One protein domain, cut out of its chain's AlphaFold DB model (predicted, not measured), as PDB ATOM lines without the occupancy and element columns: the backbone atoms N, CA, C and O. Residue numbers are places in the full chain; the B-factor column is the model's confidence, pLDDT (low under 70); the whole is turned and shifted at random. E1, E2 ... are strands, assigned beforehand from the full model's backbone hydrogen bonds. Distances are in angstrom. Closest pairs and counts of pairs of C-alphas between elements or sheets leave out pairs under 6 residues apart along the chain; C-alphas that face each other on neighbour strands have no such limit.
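What this domain is: This is residues 493 to 573 of the 1267 residues of an uncharacterized protein of Piromyces finnis (UniProt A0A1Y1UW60). What does this domain look like? Three small sheets of three strands each are stacked one after another, partly face to face with their strands crossed: E4 E5 E6 in the middle, E1 E2 E3 on one side of it and E7 E8 E9 on the other. What makes it up? The 81 printed residues, with nine named strands in order E1 to E9 and no named helix, are all strand in class; each sheet is antiparallel, in order E1 E2 E3, E4 E5 E6 and E7 E8 E9. How large is it? It is compact and rounded, with a radius of gyration of the C-alphas of 11.7 A and spans of 30 by 24 by 24 A.

Where its parts are: Where are E4, E5 and E6? E4 is residues 521 to 524, E5 is 533 to 538, 16.2 A long from first to last C-alpha, and E6 is 541 to 546, 16.4 A long. Where are the earlier strands? E1 is residues 496 to 500, beginning at C-alpha 496 (191.192, 177.965, 196.296); E2 is 505 to 510, 16.2 A long, and E3 is 513 to 516. Where are the later ones? E7 is residues 550 to 553, E8 is 560 to 564, 13.2 A long, and E9 is 567 to 571, ending at C-alpha 571 (187.188, 192.210, 202.034).

How they stand to each other: How is each sheet paired? Each is a meander, each strand the antiparallel neighbour of the one before. N 523 and O 535 of E4 and E5, 2.8 A, N 536 and O 543 of E5 and E6, 2.8 A, N 498 and O 507 of E1 and E2, 2.9 A, N 508 and O 515 of E2 and E3, 2.9 A, N 552 and O 561 of E7 and E8, 2.8 A, and N 562 and O 569 of E8 and E9, 2.9 A, are within hydrogen-bond range. How do the sheets stand? They form a stack of sheets, face to face in turn: E1 E2 E3 faces E4 E5 E6 with strands at 60 degrees, and E4 E5 E6 faces E7 E8 E9 with strands at 44 degrees. The closest C-alphas of E1 and E4 are those of Tyr 497 and Ile 524, 6.4 A; those of E4 and E7 are Tyr 522 and Ile 553, 5.6 A. What stays apart? E1 and E7 are apart, for instance, and E4 and E9 are only just apart, their closest C-alphas 8.0 A from each other.

The domain as a whole: How far does it reach? The two C-alphas farthest apart are those of Asp 502 and Leu 573, 34.1 A. Are there cuts or long links? The printed part has no cut and no long link; E4 to E5, with 8 residues between, and E7 to E8, with 6, are short, and the others are tight. How sure is the model? The mean pLDDT of the printed part is 90.3, and no printed residue is under 70.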
ATOM      1  N   TYR A 493     195.148 170.743 191.253       80.50
ATOM      2  CA  TYR A 493     194.675 172.116 191.452       80.50
ATOM      3  C   TYR A 493     195.319 172.726 192.705       80.50
ATOM      4  O   TYR A 493     195.652 172.012 193.651       80.50
ATOM      5  N   LYS A 494     195.566 174.041 192.667       88.62
ATOM      6  CA  LYS A 494     196.106 174.806 193.802       88.62
ATOM      7  C   LYS A 494     195.013 175.010 194.856       88.62
ATOM      8  O   LYS A 494     193.866 174.658 194.626       88.62
ATOM      9  N   ASP A 495     195.366 175.577 196.003       89.69
ATOM     10  CA  ASP A 495     194.366 175.931 197.010       89.69
ATOM     11  C   ASP A 495     193.495 177.095 196.522       89.69
ATOM     12  O   ASP A 495     194.007 178.076 195.977       89.69
ATOM     13  N   GLY A 496     192.182 176.981 196.725       91.94
ATOM     14  CA  GLY A 496     191.192 177.965 196.296       91.94
ATOM     15  C   GLY A 496     190.002 177.363 195.551       91.94
ATOM     16  O   GLY A 496     189.742 176.158 195.603       91.94
ATOM     17  N   TYR A 497     189.238 178.236 194.902       94.25
ATOM     18  CA  TYR A 497     188.040 177.886 194.147       94.25
ATOM     19  C   TYR A 497     188.379 177.735 192.660       94.25
ATOM     20  O   TYR A 497     189.109 178.557 192.114       94.25
ATOM     21  N   HIS A 498     187.849 176.702 192.002       93.50
ATOM     22  CA  HIS A 498     188.101 176.437 190.584       93.50
ATOM     23  C   HIS A 498     186.828 176.004 189.856       93.50
ATOM     24  O   HIS A 498     186.041 175.214 190.386       93.50
ATOM     25  N   LEU A 499     186.668 176.450 188.606       92.44
ATOM     26  CA  LEU A 499     185.644 175.945 187.689       92.44
ATOM     27  C   LEU A 499     186.278 175.046 186.625       92.44
ATOM     28  O   LEU A 499     187.079 175.483 185.796       92.44
ATOM     29  N   ILE A 500     185.893 173.773 186.607       88.06
ATOM     30  CA  ILE A 500     186.385 172.821 185.611       88.06
ATOM     31  C   ILE A 500     185.538 172.952 184.345       88.06
ATOM     32  O   ILE A 500     184.445 172.388 184.270       88.06
ATOM     33  N   LYS A 501     186.066 173.670 183.346       80.25
ATOM     34  CA  LYS A 501     185.370 174.007 182.085       80.25
ATOM     35  C   LYS A 501     184.750 172.808 181.361       80.25
ATOM     36  O   LYS A 501     183.675 172.937 180.795       80.25
ATOM     37  N   ASP A 502     185.393 171.642 181.402       75.25
ATOM     38  CA  ASP A 502     184.918 170.458 180.668       75.25
ATOM     39  C   ASP A 502     183.722 169.764 181.337       75.25
ATOM     40  O   ASP A 502     183.040 168.957 180.708       75.25
ATOM     41  N   THR A 503     183.480 170.028 182.624       78.94
ATOM     42  CA  THR A 503     182.428 169.351 183.398       78.94
ATOM     43  C   THR A 503     181.452 170.308 184.073       78.94
ATOM     44  O   THR A 503     180.572 169.824 184.774       78.94
ATOM     45  N   ASN A 504     181.641 171.626 183.934       80.06
ATOM     46  CA  ASN A 504     180.969 172.667 184.725       80.06
ATOM     47  C   ASN A 504     180.963 172.372 186.235       80.06
ATOM     48  O   ASN A 504     180.046 172.749 186.954       80.06
ATOM     49  N   LYS A 505     181.988 171.669 186.737       86.56
ATOM     50  CA  LYS A 505     182.068 171.323 188.161       86.56
ATOM     51  C   LYS A 505     182.803 172.423 188.902       86.56
ATOM     52  O   LYS A 505     183.939 172.744 188.546       86.56
ATOM     53  N   PHE A 506     182.161 172.944 189.935       91.75
ATOM     54  CA  PHE A 506     182.733 173.911 190.853       91.75
ATOM     55  C   PHE A 506     183.370 173.185 192.039       91.75
ATOM     56  O   PHE A 506     182.713 172.397 192.722       91.75
ATOM     57  N   ILE A 507     184.673 173.386 192.239       91.56
ATOM     58  CA  ILE A 507     185.441 172.699 193.283       91.56
ATOM     59  C   ILE A 507     186.150 173.698 194.197       91.56
ATOM     60  O   ILE A 507     186.574 174.768 193.758       91.56
ATOM     61  N   LYS A 508     186.324 173.317 195.465       92.81
ATOM     62  CA  LYS A 508     187.233 173.982 196.407       92.81
ATOM     63  C   LYS A 508     188.346 173.029 196.773       92.81
ATOM     64  O   LYS A 508     188.078 171.909 197.199       92.81
ATOM     65  N   CYS A 509     189.576 173.490 196.635       89.69
ATOM     66  CA  CYS A 509     190.769 172.742 196.978       89.69
ATOM     67  C   CYS A 509     191.431 173.361 198.207       89.69
ATOM     68  O   CYS A 509     191.648 174.568 198.253       89.69
ATOM     69  N   ASN A 510     191.747 172.525 199.194       87.50
ATOM     70  CA  ASN A 510     192.515 172.888 200.380       87.50
ATOM     71  C   ASN A 510     193.588 171.819 200.616       87.50
ATOM     72  O   ASN A 510     193.268 170.662 200.895       87.50
ATOM     73  N   HIS A 511     194.859 172.199 200.531       84.31
ATOM     74  CA  HIS A 511     196.024 171.326 200.659       84.31
ATOM     75  C   HIS A 511     195.962 170.087 199.747       84.31
ATOM     76  O   HIS A 511     196.253 168.967 200.171       84.31
ATOM     77  N   GLY A 512     195.542 170.271 198.491       76.75
ATOM     78  CA  GLY A 512     195.421 169.192 197.498       76.75
ATOM     79  C   GLY A 512     194.212 168.260 197.674       76.75
ATOM     80  O   GLY A 512     193.993 167.387 196.832       76.75
ATOM     81  N   ASN A 513     193.402 168.456 198.720       75.06
ATOM     82  CA  ASN A 513     192.092 167.828 198.850       75.06
ATOM     83  C   ASN A 513     191.045 168.741 198.219       75.06
ATOM     84  O   ASN A 513     190.799 169.837 198.720       75.06
ATOM     85  N   CYS A 514     190.445 168.287 197.123       83.69
ATOM     86  CA  CYS A 514     189.394 169.021 196.434       83.69
ATOM     87  C   CYS A 514     188.040 168.347 196.639       83.69
ATOM     88  O   CYS A 514     187.910 167.139 196.431       83.69
ATOM     89  N   GLU A 515     187.044 169.144 196.995       86.56
ATOM     90  CA  GLU A 515     185.641 168.752 197.093       86.56
ATOM     91  C   GLU A 515     184.830 169.496 196.027       86.56
ATOM     92  O   GLU A 515     185.105 170.662 195.733       86.56
ATOM     93  N   ILE A 516     183.853 168.811 195.427       86.50
ATOM     94  CA  ILE A 516     182.804 169.479 194.650       86.50
ATOM     95  C   ILE A 516     181.934 170.213 195.655       86.50
ATOM     96  O   ILE A 516     181.592 169.661 196.698       86.50
ATOM     97  N   ILE A 517     181.645 171.474 195.372       86.88
ATOM     98  CA  ILE A 517     180.963 172.339 196.321       86.88
ATOM     99  C   ILE A 517     179.734 172.943 195.672       86.88
ATOM    100  O   ILE A 517     179.775 173.437 194.548       86.88
ATOM    101  N   HIS A 518     178.642 172.929 196.422       86.31
ATOM    102  CA  HIS A 518     177.411 173.608 196.060       86.31
ATOM    103  C   HIS A 518     177.414 174.945 196.795       86.31
ATOM    104  O   HIS A 518     177.104 175.025 197.981       86.31
ATOM    105  N   GLY A 519     177.902 175.977 196.113       87.81
ATOM    106  CA  GLY A 519     177.919 177.350 196.600       87.81
ATOM    107  C   GLY A 519     177.302 178.262 195.554       87.81
ATOM    108  O   GLY A 519     177.452 178.016 194.359       87.81
ATOM    109  N   TYR A 520     176.621 179.305 196.009       92.38
ATOM    110  CA  TYR A 520     175.985 180.287 195.139       92.38
ATOM    111  C   TYR A 520     176.680 181.642 195.278       92.38
ATOM    112  O   TYR A 520     177.272 181.944 196.319       92.38
ATOM    113  N   GLY A 521     176.618 182.448 194.226       94.62
ATOM    114  CA  GLY A 521     177.256 183.756 194.146       94.62
ATOM    115  C   GLY A 521     178.634 183.727 193.499       94.62
ATOM    116  O   GLY A 521     178.881 182.930 192.597       94.62
ATOM    117  N   TYR A 522     179.506 184.650 193.900       96.12
ATOM    118  CA  TYR A 522     180.776 184.915 193.220       96.12
ATOM    119  C   TYR A 522     181.992 184.481 194.041       96.12
ATOM    120  O   TYR A 522     182.121 184.806 195.219       96.12
ATOM    121  N   PHE A 523     182.940 183.822 193.380       95.50
ATOM    122  CA  PHE A 523     184.166 183.300 193.979       95.50
ATOM    123  C   PHE A 523     185.386 183.712 193.150       95.50
ATOM    124  O   PHE A 523     185.305 183.801 191.928       95.50
ATOM    125  N   ILE A 524     186.536 183.948 193.784       94.19
ATOM    126  CA  ILE A 524     187.783 184.236 193.056       94.19
ATOM    127  C   ILE A 524     188.292 182.944 192.405       94.19
ATOM    128  O   ILE A 524     188.523 181.963 193.115       94.19
ATOM    129  N   ASP A 525     188.492 182.941 191.081       94.44
ATOM    130  CA  ASP A 525     189.056 181.788 190.372       94.44
ATOM    131  C   ASP A 525     190.555 181.650 190.665       94.44
ATOM    132  O   ASP A 525     191.386 182.385 190.131       94.44
ATOM    133  N   ALA A 526     190.927 180.660 191.476       92.50
ATOM    134  CA  ALA A 526     192.320 180.376 191.803       92.50
ATOM    135  C   ALA A 526     193.114 179.796 190.614       92.50
ATOM    136  O   ALA A 526     194.342 179.687 190.682       92.50
ATOM    137  N   SER A 527     192.442 179.409 189.522       88.19
ATOM    138  CA  SER A 527     193.093 179.044 188.259       88.19
ATOM    139  C   SER A 527     193.389 180.237 187.356       88.19
ATOM    140  O   SER A 527     194.170 180.073 186.417       88.19
ATOM    141  N   SER A 528     192.789 181.404 187.602       89.75
ATOM    142  CA  SER A 528     192.997 182.567 186.750       89.75
ATOM    143  C   SER A 528     194.271 183.328 187.113       89.75
ATOM    144  O   SER A 528     194.603 183.521 188.280       89.75
ATOM    145  N   GLU A 529     194.978 183.813 186.092       88.44
ATOM    146  CA  GLU A 529     196.056 184.796 186.259       88.44
ATOM    147  C   GLU A 529     195.515 186.216 186.495       88.44
ATOM    148  O   GLU A 529     196.258 187.099 186.920       88.44
ATOM    149  N   LYS A 530     194.226 186.448 186.216       91.19
ATOM    150  CA  LYS A 530     193.568 187.743 186.377       91.19
ATOM    151  C   LYS A 530     192.612 187.702 187.560       91.19
ATOM    152  O   LYS A 530     191.651 186.940 187.567       91.19
ATOM    153  N   THR A 531     192.817 188.589 188.527       90.44
ATOM    154  CA  THR A 531     191.988 188.643 189.741       90.44
ATOM    155  C   THR A 531     190.523 188.991 189.467       90.44
ATOM    156  O   THR A 531     189.666 188.616 190.256       90.44
ATOM    157  N   ASN A 532     190.220 189.672 188.355       94.19
ATOM    158  CA  ASN A 532     188.848 189.994 187.945       94.19
ATOM    159  C   ASN A 532     188.090 188.873 187.241       94.19
ATOM    160  O   ASN A 532     186.938 189.084 186.861       94.19
ATOM    161  N   GLN A 533     188.697 187.702 187.048       95.81
ATOM    162  CA  GLN A 533     187.961 186.525 186.608       95.81
ATOM    163  C   GLN A 533     187.364 185.828 187.828       95.81
ATOM    164  O   GLN A 533     188.054 185.147 188.586       95.81
ATOM    165  N   LEU A 534     186.066 186.039 188.018       96.44
ATOM    166  CA  LEU A 534     185.295 185.462 189.108       96.44
ATOM    167  C   LEU A 534     184.466 184.290 188.587       96.44
ATOM    168  O   LEU A 534     183.927 184.335 187.484       96.44
ATOM    169  N   ILE A 535     184.324 183.254 189.399       95.75
ATOM    170  CA  ILE A 535     183.390 182.157 189.166       95.75
ATOM    171  C   ILE A 535     182.041 182.605 189.721       95.75
ATOM    172  O   ILE A 535     181.926 182.816 190.925       95.75
ATOM    173  N   TYR A 536     181.043 182.773 188.861       96.00
ATOM    174  CA  TYR A 536     179.662 183.030 189.250       96.00
ATOM    175  C   TYR A 536     178.880 181.722 189.222       96.00
ATOM    176  O   TYR A 536     178.923 181.026 188.212       96.00
ATOM    177  N   CYS A 537     178.181 181.394 190.306       93.62
ATOM    178  CA  CYS A 537     177.373 180.186 190.443       93.62
ATOM    179  C   CYS A 537     175.932 180.530 190.830       93.62
ATOM    180  O   CYS A 537     175.710 181.195 191.842       93.62
ATOM    181  N   ASN A 538     174.952 180.026 190.078       90.94
ATOM    182  CA  ASN A 538     173.528 180.142 190.392       90.94
ATOM    183  C   ASN A 538     172.839 178.788 190.176       90.94
ATOM    184  O   ASN A 538     172.947 178.211 189.099       90.94
ATOM    185  N   ASN A 539     172.164 178.259 191.201       85.31
ATOM    186  CA  ASN A 539     171.461 176.967 191.144       85.31
ATOM    187  C   ASN A 539     172.304 175.797 190.590       85.31
ATOM    188  O   ASN A 539     171.796 174.932 189.886       85.31
ATOM    189  N   GLY A 540     173.602 175.766 190.910       82.06
ATOM    190  CA  GLY A 540     174.530 174.715 190.471       82.06
ATOM    191  C   GLY A 540     175.164 174.944 189.094       82.06
ATOM    192  O   GLY A 540     176.198 174.341 188.808       82.06
ATOM    193  N   ASP A 541     174.627 175.862 188.286       88.50
ATOM    194  CA  ASP A 541     175.255 176.303 187.045       88.50
ATOM    195  C   ASP A 541     176.295 177.383 187.351       88.50
ATOM    196  O   ASP A 541     175.982 178.441 187.901       88.50
ATOM    197  N   CYS A 542     177.553 177.107 187.003       94.19
ATOM    198  CA  CYS A 542     178.670 178.009 187.251       94.19
ATOM    199  C   CYS A 542     179.371 178.419 185.952       94.19
ATOM    200  O   CYS A 542     179.637 177.581 185.088       94.19
ATOM    201  N   GLU A 543     179.752 179.690 185.847       94.88
ATOM    202  CA  GLU A 543     180.503 180.252 184.724       94.88
ATOM    203  C   GLU A 543     181.610 181.208 185.191       94.88
ATOM    204  O   GLU A 543     181.550 181.785 186.274       94.88
ATOM    205  N   ILE A 544     182.653 181.381 184.373       94.50
ATOM    206  CA  ILE A 544     183.683 182.398 184.628       94.50
ATOM    207  C   ILE A 544     183.208 183.714 184.020       94.50
ATOM    208  O   ILE A 544     183.060 183.827 182.804       94.50
ATOM    209  N   THR A 545     183.043 184.724 184.864       95.44
ATOM    210  CA  THR A 545     182.692 186.090 184.476       95.44
ATOM    211  C   THR A 545     183.874 187.023 184.729       95.44
ATOM    212  O   THR A 545     184.675 186.802 185.633       95.44
ATOM    213  N   THR A 546     184.022 188.063 183.908       95.50
ATOM    214  CA  THR A 546     185.031 189.112 184.132       95.50
ATOM    215  C   THR A 546     184.343 190.335 184.726       95.50
ATOM    216  O   THR A 546     183.347 190.793 184.165       95.50
ATOM    217  N   LYS A 547     184.831 190.833 185.867       95.75
ATOM    218  CA  LYS A 547     184.211 191.933 186.621       95.75
ATOM    219  C   LYS A 547     185.231 193.013 186.967       95.75
ATOM    220  O   LYS A 547     186.069 192.824 187.841       95.75
ATOM    221  N   ASP A 548     185.146 194.155 186.296       93.31
ATOM    222  CA  ASP A 548     186.126 195.234 186.480       93.31
ATOM    223  C   ASP A 548     185.823 196.126 187.687       93.31
ATOM    224  O   ASP A 548     186.747 196.603 188.347       93.31
ATOM    225  N   HIS A 549     184.540 196.273 188.022       95.12
ATOM    226  CA  HIS A 549     184.051 197.134 189.092       95.12
ATOM    227  C   HIS A 549     182.859 196.495 189.801       95.12
ATOM    228  O   HIS A 549     182.015 195.857 189.167       95.12
ATOM    229  N   GLY A 550     182.778 196.676 191.117       95.62
ATOM    230  CA  GLY A 550     181.625 196.282 191.926       95.62
ATOM    231  C   GLY A 550     182.000 195.575 193.222       95.62
ATOM    232  O   GLY A 550     183.176 195.437 193.571       95.62
ATOM    233  N   ILE A 551     180.974 195.121 193.936       95.31
ATOM    234  CA  ILE A 551     181.124 194.238 195.090       95.31
ATOM    235  C   ILE A 551     180.307 192.978 194.843       95.31
ATOM    236  O   ILE A 551     179.163 193.055 194.412       95.31
ATOM    237  N   PHE A 552     180.894 191.825 195.117       95.44
ATOM    238  CA  PHE A 552     180.321 190.521 194.826       95.44
ATOM    239  C   PHE A 552     180.366 189.663 196.080       95.44
ATOM    240  O   PHE A 552     181.337 189.730 196.824       95.44
ATOM    241  N   ILE A 553     179.335 188.874 196.342       94.12
ATOM    242  CA  ILE A 553     179.226 188.060 197.552       94.12
ATOM    243  C   ILE A 553     178.962 186.606 197.187       94.12
ATOM    244  O   ILE A 553     178.510 186.299 196.081       94.12
ATOM    245  N   ASN A 554     179.233 185.706 198.125       89.88
ATOM    246  CA  ASN A 554     178.824 184.316 198.007       89.88
ATOM    247  C   ASN A 554     178.095 183.837 199.260       89.88
ATOM    248  O   ASN A 554     178.328 184.331 200.362       89.88
ATOM    249  N   SER A 555     177.229 182.845 199.079       86.75
ATOM    250  CA  SER A 555     176.384 182.287 200.139       86.75
ATOM    251  C   SER A 555     177.107 181.326 201.080       86.75
ATOM    252  O   SER A 555     176.545 180.922 202.095       86.75
ATOM    253  N   ARG A 556     178.331 180.901 200.743       84.88
ATOM    254  CA  ARG A 556     178.998 179.800 201.441       84.88
ATOM    255  C   ARG A 556     179.749 180.267 202.676       84.88
ATOM    256  O   ARG A 556     179.581 179.695 203.748       84.88
ATOM    257  N   ASP A 557     180.638 181.235 202.503       83.31
ATOM    258  CA  ASP A 557     181.439 181.792 203.595       83.31
ATOM    259  C   ASP A 557     181.048 183.234 203.929       83.31
ATOM    260  O   ASP A 557     181.668 183.848 204.796       83.31
ATOM    261  N   ASN A 558     180.003 183.753 203.271       80.50
ATOM    262  CA  ASN A 558     179.568 185.141 203.363       80.50
ATOM    263  C   ASN A 558     180.710 186.141 203.119       80.50
ATOM    264  O   ASN A 558     180.652 187.276 203.593       80.50
ATOM    265  N   SER A 559     181.764 185.742 202.397       88.06
ATOM    266  CA  SER A 559     182.813 186.679 202.017       88.06
ATOM    267  C   SER A 559     182.337 187.580 200.884       88.06
ATOM    268  O   SER A 559     181.577 187.178 199.998       88.06
ATOM    269  N   ALA A 560     182.808 188.823 200.927       93.38
ATOM    270  CA  ALA A 560     182.618 189.788 199.861       93.38
ATOM    271  C   ALA A 560     183.935 189.998 199.108       93.38
ATOM    272  O   ALA A 560     185.017 190.028 199.695       93.38
ATOM    273  N   ILE A 561     183.832 190.162 197.799       95.38
ATOM    274  CA  ILE A 561     184.909 190.428 196.856       95.38
ATOM    275  C   ILE A 561     184.680 191.836 196.322       95.38
ATOM    276  O   ILE A 561     183.640 192.122 195.733       95.38
ATOM    277  N   ARG A 562     185.651 192.721 196.522       96.00
ATOM    278  CA  ARG A 562     185.632 194.087 195.996       96.00
ATOM    279  C   ARG A 562     186.515 194.150 194.760       96.00
ATOM    280  O   ARG A 562     187.680 193.770 194.853       96.00
ATOM    281  N   CYS A 563     185.974 194.642 193.648       96.06
ATOM    282  CA  CYS A 563     186.692 194.839 192.391       96.06
ATOM    283  C   CYS A 563     186.802 196.330 192.063       96.06
ATOM    284  O   CYS A 563     185.791 197.035 192.054       96.06
ATOM    285  N   ILE A 564     188.022 196.798 191.803       94.50
ATOM    286  CA  ILE A 564     188.335 198.172 191.391       94.50
ATOM    287  C   ILE A 564     189.340 198.087 190.242       94.50
ATOM    288  O   ILE A 564     190.422 197.535 190.425       94.50
ATOM    289  N   ASP A 565     188.986 198.620 189.072       92.75
ATOM    290  CA  ASP A 565     189.851 198.662 187.885       92.75
ATOM    291  C   ASP A 565     190.483 197.297 187.556       92.75
ATOM    292  O   ASP A 565     191.698 197.162 187.399       92.75
ATOM    293  N   SER A 566     189.643 196.255 187.502       92.88
ATOM    294  CA  SER A 566     190.047 194.864 187.227       92.88
ATOM    295  C   SER A 566     190.897 194.189 188.322       92.88
ATOM    296  O   SER A 566     191.320 193.037 188.161       92.88
ATOM    297  N   LEU A 567     191.133 194.848 189.459       94.75
ATOM    298  CA  LEU A 567     191.775 194.256 190.631       94.75
ATOM    299  C   LEU A 567     190.710 193.864 191.651       94.75
ATOM    300  O   LEU A 567     190.033 194.727 192.208       94.75
ATOM    301  N   CYS A 568     190.566 192.561 191.904       96.19
ATOM    302  CA  CYS A 568     189.595 192.043 192.862       96.19
ATOM    303  C   CYS A 568     190.283 191.413 194.069       96.19
ATOM    304  O   CYS A 568     191.236 190.645 193.930       96.19
ATOM    305  N   SER A 569     189.764 191.703 195.258       94.38
ATOM    306  CA  SER A 569     190.252 191.154 196.524       94.38
ATOM    307  C   SER A 569     189.095 190.872 197.473       94.38
ATOM    308  O   SER A 569     188.106 191.607 197.476       94.38
ATOM    309  N   THR A 570     189.227 189.848 198.311       91.50
ATOM    310  CA  THR A 570     188.286 189.621 199.411       91.50
ATOM    311  C   THR A 570     188.401 190.737 200.452       91.50
ATOM    312  O   THR A 570     189.499 191.193 200.771       91.50
ATOM    313  N   ILE A 571     187.266 191.192 200.981       92.00
ATOM    314  CA  ILE A 571     187.188 192.210 202.034       92.00
ATOM    315  C   ILE A 571     186.619 191.599 203.317       92.00
ATOM    316  O   ILE A 571     185.760 190.720 203.278       92.00
ATOM    317  N   LEU A 572     187.112 192.069 204.464       86.12
ATOM    318  CA  LEU A 572     186.552 191.723 205.769       86.12
ATOM    319  C   LEU A 572     185.314 192.583 206.017       86.12
ATOM    320  O   LEU A 572     185.406 193.811 206.003       86.12
ATOM    321  N   LEU A 573     184.172 191.939 206.246       89.88
ATOM    322  CA  LEU A 573     182.918 192.626 206.534       89.88
ATOM    323  C   LEU A 573     182.913 193.135 207.978       89.88
ATOM    324  O   LEU A 573     183.316 192.433 208.905       89.88
TER     325      LEU A 573